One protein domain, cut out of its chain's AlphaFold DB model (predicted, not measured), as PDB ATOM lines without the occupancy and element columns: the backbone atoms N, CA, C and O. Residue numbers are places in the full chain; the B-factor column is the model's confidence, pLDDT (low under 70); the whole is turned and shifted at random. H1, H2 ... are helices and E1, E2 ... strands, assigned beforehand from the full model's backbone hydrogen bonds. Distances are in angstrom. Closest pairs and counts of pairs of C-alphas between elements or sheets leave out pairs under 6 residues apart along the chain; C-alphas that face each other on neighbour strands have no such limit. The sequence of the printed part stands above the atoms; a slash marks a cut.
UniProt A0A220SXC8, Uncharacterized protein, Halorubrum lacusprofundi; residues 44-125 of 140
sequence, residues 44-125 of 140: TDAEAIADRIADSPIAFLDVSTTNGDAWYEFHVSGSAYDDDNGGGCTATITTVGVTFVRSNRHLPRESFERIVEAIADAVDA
ATOM      1  N   THR A  44    -173.775  41.750  -3.203       69.94
ATOM      2  CA  THR A  44    -174.086  40.378  -2.745       69.94
ATOM      3  C   THR A  44    -173.122  39.319  -3.284       69.94
ATOM      4  O   THR A  44    -173.386  38.132  -3.147       69.94
ATOM      5  N   ASP A  45    -172.036  39.732  -3.937       82.69
ATOM      6  CA  ASP A  45    -171.009  38.829  -4.452       82.69
ATOM      7  C   ASP A  45    -169.826  38.762  -3.476       82.69
ATOM      8  O   ASP A  45    -169.251  39.796  -3.125       82.69
ATOM      9  N   ALA A  46    -169.473  37.554  -3.022       84.69
ATOM     10  CA  ALA A  46    -168.432  37.356  -2.014       84.69
ATOM     11  C   ALA A  46    -167.051  37.849  -2.473       84.69
ATOM     12  O   ALA A  46    -166.306  38.400  -1.664       84.69
ATOM     13  N   GLU A  47    -166.709  37.654  -3.751       86.69
ATOM     14  CA  GLU A  47    -165.410  38.055  -4.302       86.69
ATOM     15  C   GLU A  47    -165.310  39.581  -4.395       86.69
ATOM     16  O   GLU A  47    -164.344  40.161  -3.911       86.69
ATOM     17  N   ALA A  48    -166.353  40.252  -4.889       86.19
ATOM     18  CA  ALA A  48    -166.411  41.711  -4.934       86.19
ATOM     19  C   ALA A  48    -166.347  42.353  -3.537       86.19
ATOM     20  O   ALA A  48    -165.749  43.419  -3.370       86.19
ATOM     21  N   ILE A  49    -166.954  41.723  -2.525       85.00
ATOM     22  CA  ILE A  49    -166.837  42.169  -1.130       85.00
ATOM     23  C   ILE A  49    -165.391  41.998  -0.646       85.00
ATOM     24  O   ILE A  49    -164.840  42.929  -0.062       85.00
ATOM     25  N   ALA A  50    -164.754  40.853  -0.906       87.31
ATOM     26  CA  ALA A  50    -163.367  40.620  -0.508       87.31
ATOM     27  C   ALA A  50    -162.373  41.569  -1.191       87.31
ATOM     28  O   ALA A  50    -161.464  42.055  -0.521       87.31
ATOM     29  N   ASP A  51    -162.573  41.895  -2.469       88.88
ATOM     30  CA  ASP A  51    -161.751  42.876  -3.185       88.88
ATOM     31  C   ASP A  51    -161.842  44.263  -2.530       88.88
ATOM     32  O   ASP A  51    -160.827  44.900  -2.255       88.88
ATOM     33  N   ARG A  52    -163.053  44.714  -2.179       87.31
ATOM     34  CA  ARG A  52    -163.245  45.998  -1.482       87.31
ATOM     35  C   ARG A  52    -162.650  46.005  -0.079       87.31
ATOM     36  O   ARG A  52    -162.125  47.020   0.365       87.31
ATOM     37  N   ILE A  53    -162.740  44.874   0.615       86.75
ATOM     38  CA  ILE A  53    -162.099  44.672   1.914       86.75
ATOM     39  C   ILE A  53    -160.571  44.753   1.775       86.75
ATOM     40  O   ILE A  53    -159.920  45.339   2.635       86.75
ATOM     41  N   ALA A  54    -159.990  44.213   0.701       86.31
ATOM     42  CA  ALA A  54    -158.551  44.283   0.447       86.31
ATOM     43  C   ALA A  54    -158.059  45.714   0.157       86.31
ATOM     44  O   ALA A  54    -156.920  46.044   0.486       86.31
ATOM     45  N   ASP A  55    -158.922  46.567  -0.399       86.12
ATOM     46  CA  ASP A  55    -158.666  48.000  -0.605       86.12
ATOM     47  C   ASP A  55    -158.945  48.863   0.648       86.12
ATOM     48  O   ASP A  55    -158.777  50.087   0.624       86.12
ATOM     49  N   SER A  56    -159.374  48.249   1.756       83.38
ATOM     50  CA  SER A  56    -159.680  48.945   3.004       83.38
ATOM     51  C   SER A  56    -158.424  49.526   3.671       83.38
ATOM     52  O   SER A  56    -157.353  48.917   3.630       83.38
ATOM     53  N   PRO A  57    -158.529  50.665   4.385       81.94
ATOM     54  CA  PRO A  57    -157.460  51.142   5.266       81.94
ATOM     55  C   PRO A  57    -157.189  50.223   6.474       81.94
ATOM     56  O   PRO A  57    -156.238  50.470   7.213       81.94
ATOM     57  N   ILE A  58    -158.025  49.206   6.707       84.12
ATOM     58  CA  ILE A  58    -157.852  48.184   7.744       84.12
ATOM     59  C   ILE A  58    -157.247  46.931   7.110       84.12
ATOM     60  O   ILE A  58    -157.676  46.503   6.042       84.12
ATOM     61  N   ALA A  59    -156.282  46.302   7.780       84.94
ATOM     62  CA  ALA A  59    -155.687  45.070   7.284       84.94
ATOM     63  C   ALA A  59    -156.652  43.894   7.488       84.94
ATOM     64  O   ALA A  59    -157.024  43.577   8.616       84.94
ATOM     65  N   PHE A  60    -157.025  43.205   6.412       85.31
ATOM     66  CA  PHE A  60    -157.798  41.966   6.485       85.31
ATOM     67  C   PHE A  60    -156.931  40.769   6.103       85.31
ATOM     68  O   PHE A  60    -156.386  40.690   5.005       85.31
ATOM     69  N   LEU A  61    -156.804  39.829   7.035       84.81
ATOM     70  CA  LEU A  61    -156.014  38.610   6.913       84.81
ATOM     71  C   LEU A  61    -156.926  37.387   6.837       84.81
ATOM     72  O   LEU A  61    -158.046  37.398   7.351       84.81
ATOM     73  N   ASP A  62    -156.423  36.320   6.216       86.88
ATOM     74  CA  ASP A  62    -157.105  35.023   6.114       86.88
ATOM     75  C   ASP A  62    -158.539  35.128   5.557       86.88
ATOM     76  O   ASP A  62    -159.451  34.433   6.012       86.88
ATOM     77  N   VAL A  63    -158.745  36.023   4.583       88.81
ATOM     78  CA  VAL A  63    -160.051  36.218   3.946       88.81
ATOM     79  C   VAL A  63    -160.436  34.962   3.164       88.81
ATOM     80  O   VAL A  63    -159.690  34.476   2.316       88.81
ATOM     81  N   SER A  64    -161.623  34.447   3.459       90.88
ATOM     82  CA  SER A  64    -162.248  33.304   2.806       90.88
ATOM     83  C   SER A  64    -163.611  33.718   2.274       90.88
ATOM     84  O   SER A  64    -164.402  34.338   2.992       90.88
ATOM     85  N   THR A  65    -163.885  33.359   1.026       91.81
ATOM     86  CA  THR A  65    -165.096  33.728   0.292       91.81
ATOM     87  C   THR A  65    -165.765  32.493  -0.284       91.81
ATOM     88  O   THR A  65    -165.112  31.662  -0.916       91.81
ATOM     89  N   THR A  66    -167.081  32.409  -0.134       89.94
ATOM     90  CA  THR A  66    -167.898  31.358  -0.740       89.94
ATOM     91  C   THR A  66    -169.192  31.967  -1.258       89.94
ATOM     92  O   THR A  66    -169.937  32.564  -0.486       89.94
ATOM     93  N   ASN A  67    -169.478  31.777  -2.544       84.00
ATOM     94  CA  ASN A  67    -170.804  32.009  -3.116       84.00
ATOM     95  C   ASN A  67    -171.589  30.683  -3.106       84.00
ATOM     96  O   ASN A  67    -171.021  29.623  -3.376       84.00
ATOM     97  N   GLY A  68    -172.871  30.742  -2.755       75.12
ATOM     98  CA  GLY A  68    -173.788  29.603  -2.752       75.12
ATOM     99  C   GLY A  68    -174.499  29.407  -4.091       75.12
ATOM    100  O   GLY A  68    -174.202  30.067  -5.087       75.12
ATOM    101  N   ASP A  69    -175.460  28.482  -4.113       76.38
ATOM    102  CA  ASP A  69    -176.220  28.150  -5.327       76.38
ATOM    103  C   ASP A  69    -177.243  29.242  -5.693       76.38
ATOM    104  O   ASP A  69    -177.603  29.409  -6.863       76.38
ATOM    105  N   ALA A  70    -177.734  29.987  -4.698       70.38
ATOM    106  CA  ALA A  70    -178.618  31.125  -4.912       70.38
ATOM    107  C   ALA A  70    -177.820  32.422  -5.096       70.38
ATOM    108  O   ALA A  70    -176.814  32.648  -4.438       70.38
ATOM    109  N   TRP A  71    -178.324  33.328  -5.942       64.31
ATOM    110  CA  TRP A  71    -177.655  34.601  -6.265       64.31
ATOM    111  C   TRP A  71    -177.425  35.521  -5.058       64.31
ATOM    112  O   TRP A  71    -176.565  36.393  -5.106       64.31
ATOM    113  N   TYR A  72    -178.230  35.359  -4.010       64.50
ATOM    114  CA  TYR A  72    -178.098  36.113  -2.774       64.50
ATOM    115  C   TYR A  72    -177.289  35.361  -1.727       64.50
ATOM    116  O   TYR A  72    -177.032  35.965  -0.705       64.50
ATOM    117  N   GLU A  73    -176.945  34.082  -1.929       69.75
ATOM    118  CA  GLU A  73    -176.222  33.247  -0.967       69.75
ATOM    119  C   GLU A  73    -174.721  33.495  -1.058       69.75
ATOM    120  O   GLU A  73    -174.080  33.127  -2.037       69.75
ATOM    121  N   PHE A  74    -174.154  34.115  -0.026       81.06
ATOM    122  CA  PHE A  74    -172.726  34.378   0.052       81.06
ATOM    123  C   PHE A  74    -172.233  34.349   1.499       81.06
ATOM    124  O   PHE A  74    -172.989  34.558   2.455       81.06
ATOM    125  N   HIS A  75    -170.938  34.098   1.642       85.19
ATOM    126  CA  HIS A  75    -170.225  34.088   2.906       85.19
ATOM    127  C   HIS A  75    -168.824  34.664   2.704       85.19
ATOM    128  O   HIS A  75    -168.054  34.163   1.884       85.19
ATOM    129  N   VAL A  76    -168.474  35.674   3.494       85.38
ATOM    130  CA  VAL A  76    -167.119  36.221   3.589       85.38
ATOM    131  C   VAL A  76    -166.695  36.157   5.046       85.38
ATOM    132  O   VAL A  76    -167.417  36.618   5.921       85.38
ATOM    133  N   SER A  77    -165.529  35.598   5.334       87.00
ATOM    134  CA  SER A  77    -164.957  35.629   6.679       87.00
ATOM    135  C   SER A  77    -163.502  36.033   6.622       87.00
ATOM    136  O   SER A  77    -162.790  35.565   5.741       87.00
ATOM    137  N   GLY A  78    -163.041  36.828   7.575       86.31
ATOM    138  CA  GLY A  78    -161.637  37.209   7.664       86.31
ATOM    139  C   GLY A  78    -161.298  37.800   9.021       86.31
ATOM    140  O   GLY A  78    -162.181  38.137   9.809       86.31
ATOM    141  N   SER A  79    -160.009  37.921   9.301       86.38
ATOM    142  CA  SER A  79    -159.507  38.576  10.503       86.38
ATOM    143  C   SER A  79    -159.103  40.007  10.168       86.38
ATOM    144  O   SER A  79    -158.131  40.229   9.457       86.38
ATOM    145  N   ALA A  80    -159.856  40.972  10.676       85.56
ATOM    146  CA  ALA A  80    -159.562  42.389  10.570       85.56
ATOM    147  C   ALA A  80    -158.592  42.812  11.677       85.56
ATOM    148  O   ALA A  80    -158.807  42.489  12.849       85.56
ATOM    149  N   TYR A  81    -157.562  43.566  11.314       83.88
ATOM    150  CA  TYR A  81    -156.542  44.090  12.207       83.88
ATOM    151  C   TYR A  81    -156.348  45.584  11.964       83.88
ATOM    152  O   TYR A  81    -156.123  46.034  10.841       83.88
ATOM    153  N   ASP A  82    -156.429  46.348  13.048       78.38
ATOM    154  CA  ASP A  82    -156.038  47.752  13.071       78.38
ATOM    155  C   ASP A  82    -154.579  47.828  13.549       78.38
ATOM    156  O   ASP A  82    -154.299  47.751  14.753       78.38
ATOM    157  N   ASP A  83    -153.654  47.917  12.588       71.25
ATOM    158  CA  ASP A  83    -152.206  47.951  12.832       71.25
ATOM    159  C   ASP A  83    -151.783  49.152  13.690       71.25
ATOM    160  O   ASP A  83    -150.843  49.042  14.481       71.25
ATOM    161  N   ASP A  84    -152.502  50.277  13.592       69.25
ATOM    162  CA  ASP A  84    -152.182  51.502  14.329       69.25
ATOM    163  C   ASP A  84    -152.457  51.355  15.833       69.25
ATOM    164  O   ASP A  84    -151.821  52.010  16.662       69.25
ATOM    165  N   ASN A  85    -153.391  50.475  16.202       64.69
ATOM    166  CA  ASN A  85    -153.933  50.393  17.559       64.69
ATOM    167  C   ASN A  85    -153.804  49.005  18.212       64.69
ATOM    168  O   ASN A  85    -154.185  48.826  19.372       64.69
ATOM    169  N   GLY A  86    -153.223  48.025  17.512       60.47
ATOM    170  CA  GLY A  86    -152.773  46.762  18.102       60.47
ATOM    171  C   GLY A  86    -153.899  45.815  18.525       60.47
ATOM    172  O   GLY A  86    -153.811  45.163  19.570       60.47
ATOM    173  N   GLY A  87    -154.959  45.709  17.723       67.50
ATOM    174  CA  GLY A  87    -156.080  44.817  18.001       67.50
ATOM    175  C   GLY A  87    -156.749  44.291  16.738       67.50
ATOM    176  O   GLY A  87    -156.633  44.879  15.668       67.50
ATOM    177  N   GLY A  88    -157.454  43.167  16.875       75.19
ATOM    178  CA  GLY A  88    -158.171  42.564  15.760       75.19
ATOM    179  C   GLY A  88    -159.460  41.868  16.166       75.19
ATOM    180  O   GLY A  88    -159.697  41.554  17.342       75.19
ATOM    181  N   CYS A  89    -160.299  41.646  15.166       75.88
ATOM    182  CA  CYS A  89    -161.509  40.855  15.265       75.88
ATOM    183  C   CYS A  89    -161.685  40.002  14.016       75.88
ATOM    184  O   CYS A  89    -161.369  40.418  12.909       75.88
ATOM    185  N   THR A  90    -162.261  38.827  14.190       82.50
ATOM    186  CA  THR A  90    -162.789  38.054  13.078       82.50
ATOM    187  C   THR A  90    -164.151  38.621  12.701       82.50
ATOM    188  O   THR A  90    -165.018  38.759  13.562       82.50
ATOM    189  N   ALA A  91    -164.330  38.966  11.435       82.50
ATOM    190  CA  ALA A  91    -165.605  39.373  10.875       82.50
ATOM    191  C   ALA A  91    -166.137  38.261   9.971       82.50
ATOM    192  O   ALA A  91    -165.384  37.682   9.186       82.50
ATOM    193  N   THR A  92    -167.434  37.997  10.074       81.88
ATOM    194  CA  THR A  92    -168.173  37.100   9.189       81.88
ATOM    195  C   THR A  92    -169.335  37.877   8.592       81.88
ATOM    196  O   THR A  92    -170.180  38.382   9.323       81.88
ATOM    197  N   ILE A  93    -169.376  37.974   7.271       80.31
ATOM    198  CA  ILE A  93    -170.389  38.666   6.481       80.31
ATOM    199  C   ILE A  93    -171.175  37.598   5.736       80.31
ATOM    200  O   ILE A  93    -170.608  36.740   5.058       80.31
ATOM    201  N   THR A  94    -172.487  37.652   5.864       77.69
ATOM    202  CA  THR A  94    -173.413  36.746   5.197       77.69
ATOM    203  C   THR A  94    -174.593  37.534   4.664       77.69
ATOM    204  O   THR A  94    -174.778  38.713   4.962       77.69
ATOM    205  N   THR A  95    -175.449  36.839   3.937       69.56
ATOM    206  CA  THR A  95    -176.728  37.353   3.441       69.56
ATOM    207  C   THR A  95    -177.654  37.870   4.536       69.56
ATOM    208  O   THR A  95    -178.472  38.748   4.282       69.56
ATOM    209  N   VAL A  96    -177.542  37.305   5.741       69.44
ATOM    210  CA  VAL A  96    -178.437  37.587   6.867       69.44
ATOM    211  C   VAL A  96    -177.883  38.650   7.809       69.44
ATOM    212  O   VAL A  96    -178.608  39.112   8.684       69.44
ATOM    213  N   GLY A  97    -176.608  39.024   7.684       71.50
ATOM    214  CA  GLY A  97    -175.964  39.839   8.707       71.50
ATOM    215  C   GLY A  97    -174.448  39.843   8.663       71.50
ATOM    216  O   GLY A  97    -173.810  39.035   7.975       71.50
ATOM    217  N   VAL A  98    -173.888  40.733   9.481       75.25
ATOM    218  CA  VAL A  98    -172.460  40.773   9.799       75.25
ATOM    219  C   VAL A  98    -172.264  40.481  11.281       75.25
ATOM    220  O   VAL A  98    -172.908  41.083  12.140       75.25
ATOM    221  N   THR A  99    -171.336  39.581  11.579       75.12
ATOM    222  CA  THR A  99    -170.965  39.185  12.937       75.12
ATOM    223  C   THR A  99    -169.499  39.493  13.177       75.12
ATOM    224  O   THR A  99    -168.641  39.142  12.369       75.12
ATOM    225  N   PHE A 100    -169.196  40.088  14.328       75.25
ATOM    226  CA  PHE A 100    -167.835  40.394  14.746       75.25
ATOM    227  C   PHE A 100    -167.465  39.653  16.020       75.25
ATOM    228  O   PHE A 100    -168.107  39.814  17.057       75.25
ATOM    229  N   VAL A 101    -166.364  38.911  15.974       74.62
ATOM    230  CA  VAL A 101    -165.776  38.201  17.110       74.62
ATOM    231  C   VAL A 101    -164.435  38.842  17.435       74.62
ATOM    232  O   VAL A 101    -163.479  38.746  16.673       74.62
ATOM    233  N   ARG A 102    -164.333  39.512  18.584       72.12
ATOM    234  CA  ARG A 102    -163.069  40.134  19.003       72.12
ATOM    235  C   ARG A 102    -162.031  39.062  19.319       72.12
ATOM    236  O   ARG A 102    -162.273  38.199  20.159       72.12
ATOM    237  N   SER A 103    -160.855  39.164  18.708       66.50
ATOM    238  CA  SER A 103    -159.752  38.222  18.934       66.50
ATOM    239  C   SER A 103    -159.021  38.509  20.249       66.50
ATOM    240  O   SER A 103    -158.409  37.618  20.828       66.50
ATOM    241  N   ASN A 104    -159.101  39.751  20.746       63.12
ATOM    242  CA  ASN A 104    -158.442  40.192  21.971       63.12
ATOM    243  C   ASN A 104    -159.393  40.888  22.940       63.12
ATOM    244  O   ASN A 104    -160.270  41.665  22.562       63.12
ATOM    245  N   ARG A 105    -159.116  40.678  24.232       57.75
ATOM    246  CA  ARG A 105    -159.869  41.278  25.335       57.75
ATOM    247  C   ARG A 105    -159.822  42.816  25.353       57.75
ATOM    248  O   ARG A 105    -160.747  43.454  25.839       57.75
ATOM    249  N   HIS A 106    -158.765  43.396  24.793       59.38
ATOM    250  CA  HIS A 106    -158.446  44.819  24.889       59.38
ATOM    251  C   HIS A 106    -158.477  45.546  23.537       59.38
ATOM    252  O   HIS A 106    -157.703  46.476  23.350       59.38
ATOM    253  N   LEU A 107    -159.337  45.146  22.592       66.50
ATOM    254  CA  LEU A 107    -159.537  45.941  21.374       66.50
ATOM    255  C   LEU A 107    -160.122  47.318  21.754       66.50
ATOM    256  O   LEU A 107    -161.221  47.351  22.327       66.50
ATOM    257  N   PRO A 108    -159.425  48.436  21.467       72.31
ATOM    258  CA  PRO A 108    -159.962  49.766  21.710       72.31
ATOM    259  C   PRO A 108    -161.258  49.973  20.930       72.31
ATOM    260  O   PRO A 108    -161.432  49.460  19.825       72.31
ATOM    261  N   ARG A 109    -162.183  50.738  21.513       74.00
ATOM    262  CA  ARG A 109    -163.478  51.017  20.885       74.00
ATOM    263  C   ARG A 109    -163.319  51.691  19.521       74.00
ATOM    264  O   ARG A 109    -163.987  51.280  18.587       74.00
ATOM    265  N   GLU A 110    -162.414  52.660  19.425       73.50
ATOM    266  CA  GLU A 110    -162.125  53.386  18.185       73.50
ATOM    267  C   GLU A 110    -161.669  52.440  17.065       73.50
ATOM    268  O   GLU A 110    -162.200  52.490  15.963       73.50
ATOM    269  N   SER A 111    -160.771  51.498  17.360       75.31
ATOM    270  CA  SER A 111    -160.347  50.474  16.397       75.31
ATOM    271  C   SER A 111    -161.486  49.576  15.955       75.31
ATOM    272  O   SER A 111    -161.615  49.256  14.780       75.31
ATOM    273  N   PHE A 112    -162.337  49.171  16.897       77.19
ATOM    274  CA  PHE A 112    -163.511  48.374  16.571       77.19
ATOM    275  C   PHE A 112    -164.483  49.139  15.663       77.19
ATOM    276  O   PHE A 112    -164.964  48.572  14.689       77.19
ATOM    277  N   GLU A 113    -164.734  50.419  15.942       77.44
ATOM    278  CA  GLU A 113    -165.584  51.285  15.115       77.44
ATOM    279  C   GLU A 113    -165.004  51.447  13.704       77.44
ATOM    280  O   GLU A 113    -165.726  51.241  12.734       77.44
ATOM    281  N   ARG A 114    -163.692  51.671  13.570       78.88
ATOM    282  CA  ARG A 114    -163.027  51.763  12.258       78.88
ATOM    283  C   ARG A 114    -163.098  50.467  11.454       78.88
ATOM    284  O   ARG A 114    -163.273  50.509  10.240       78.88
ATOM    285  N   ILE A 115    -162.982  49.315  12.115       80.31
ATOM    286  CA  ILE A 115    -163.153  48.011  11.463       80.31
ATOM    287  C   ILE A 115    -164.605  47.827  10.985       80.31
ATOM    288  O   ILE A 115    -164.834  47.331   9.881       80.31
ATOM    289  N   VAL A 116    -165.588  48.236  11.790       79.81
ATOM    290  CA  VAL A 116    -167.009  48.179  11.413       79.81
ATOM    291  C   VAL A 116    -167.297  49.100  10.225       79.81
ATOM    292  O   VAL A 116    -167.950  48.664   9.280       79.81
ATOM    293  N   GLU A 117    -166.782  50.331  10.237       81.06
ATOM    294  CA  GLU A 117    -166.908  51.289   9.129       81.06
ATOM    295  C   GLU A 117    -166.298  50.737   7.836       81.06
ATOM    296  O   GLU A 117    -166.950  50.743   6.796       81.06
ATOM    297  N   ALA A 118    -165.100  50.154   7.917       83.56
ATOM    298  CA  ALA A 118    -164.449  49.510   6.780       83.56
ATOM    299  C   ALA A 118    -165.306  48.406   6.138       83.56
ATOM    300  O   ALA A 118    -165.354  48.291   4.913       83.56
ATOM    301  N   ILE A 119    -165.988  47.588   6.946       82.19
ATOM    302  CA  ILE A 119    -166.862  46.538   6.411       82.19
ATOM    303  C   ILE A 119    -168.159  47.124   5.871       82.19
ATOM    304  O   ILE A 119    -168.581  46.697   4.801       82.19
ATOM    305  N   ALA A 120    -168.759  48.103   6.552       79.50
ATOM    306  CA  ALA A 120    -169.950  48.806   6.072       79.50
ATOM    307  C   ALA A 120    -169.727  49.418   4.677       79.50
ATOM    308  O   ALA A 120    -170.573  49.272   3.792       79.50
ATOM    309  N   ASP A 121    -168.559  50.024   4.460       81.94
ATOM    310  CA  ASP A 121    -168.155  50.556   3.159       81.94
ATOM    311  C   ASP A 121    -167.976  49.440   2.118       81.94
ATOM    312  O   ASP A 121    -168.436  49.564   0.980       81.94
ATOM    313  N   ALA A 122    -167.358  48.315   2.496       83.31
ATOM    314  CA  ALA A 122    -167.158  47.195   1.578       83.31
ATOM    315  C   ALA A 122    -168.487  46.620   1.067       83.31
ATOM    316  O   ALA A 122    -168.637  46.348  -0.130       83.31
ATOM    317  N   VAL A 123    -169.475  46.492   1.951       76.56
ATOM    318  CA  VAL A 123    -170.791  45.942   1.610       76.56
ATOM    319  C   VAL A 123    -171.778  46.965   1.039       76.56
ATOM    320  O   VAL A 123    -172.875  46.584   0.626       76.56
ATOM    321  N   ASP A 124    -171.390  48.246   0.983       75.56
ATOM    322  CA  ASP A 124    -172.267  49.367   0.620       75.56
ATOM    323  C   ASP A 124    -173.597  49.302   1.392       75.56
ATOM    324  O   ASP A 124    -174.695  49.326   0.829       75.56
ATOM    325  N   ALA A 125    -173.485  49.107   2.709       66.88
ATOM    326  CA  ALA A 125    -174.631  48.972   3.591       66.88
ATOM    327  C   ALA A 125    -174.386  49.696   4.919       66.88
ATOM    328  O   ALA A 125    -173.339  49.520   5.543       66.88
TER     329      ALA A 125
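AT A GLANCE: This is residues 44 to 125 of the 140 residues of an uncharacterized protein of Halorubrum lacusprofundi (UniProt A0A220SXC8). Picture one twisted sheet of four strands, with H1 and H2 over one face, in two layers, and the other face bare. H1 covers the E1 and E2 side, H2 crosses at a slant over E3, and the two helices meet at a steep angle. The printed part has 82 residues, with named elements in the order H1, E1, E2, E3, E4, H2; the class is mixed, helices and strands. The sheet, E1 - E2 - E3 - E4, is antiparallel throughout and forms a meander, each strand the antiparallel neighbour of the one before. The whole is compact, with a radius of gyration of the C-alphas of 12.2 A, yet elongated, spanning 39 by 22 by 21 A.

IN THESE COORDINATES: Find E1 from C-alpha 59 at (-155.687, 45.070, 7.284) to residue 67, 22.5 A on; it bends by 69 degrees at residue 62. E2, residues 74 to 82, is 25.0 A long, E3, residues 87 to 94, 23.0 A, and E4, residues 97 to 102, 16.5 A. H1, residues 46 to 54, begins at (-168.432, 37.356, -2.014); H2, residues 109 to 123, runs 21.2 A to (-170.791, 45.942, 1.610).

HOW THE PARTS SIT: Look for N 64 and O 77, 2.8 A, in hairpin E1 and E2; N 78 and O 91, 3.0 A, in hairpin E2 and E3; and N 92 and O 99, 2.8 A, in hairpin E3 and E4. H1 is on the sheet at a height of 7.8 A, along the strands; its closest C-alphas to E1 are Ala 46 and Thr 65, 5.4 A. H2, on the same face at 8.3 A, is only just slantwise, at 30.1 degrees to E3 on the local plane. H2 touches H1 with residues 118 to 123 alone, closest at C-alphas 52 and 122, 5.1 A, at a steep tilt of 45 degrees, opposite ways. In both helices every O i to N i+4 pair is within hydrogen-bond range.

THE WHOLE: The C-alphas farthest apart, Asp 69 and Asn 85, are 38.9 A apart. The printed part has no cut and no long link. Sixteen residues have pLDDT under 70, among them 84 to 87 and 103 to 107.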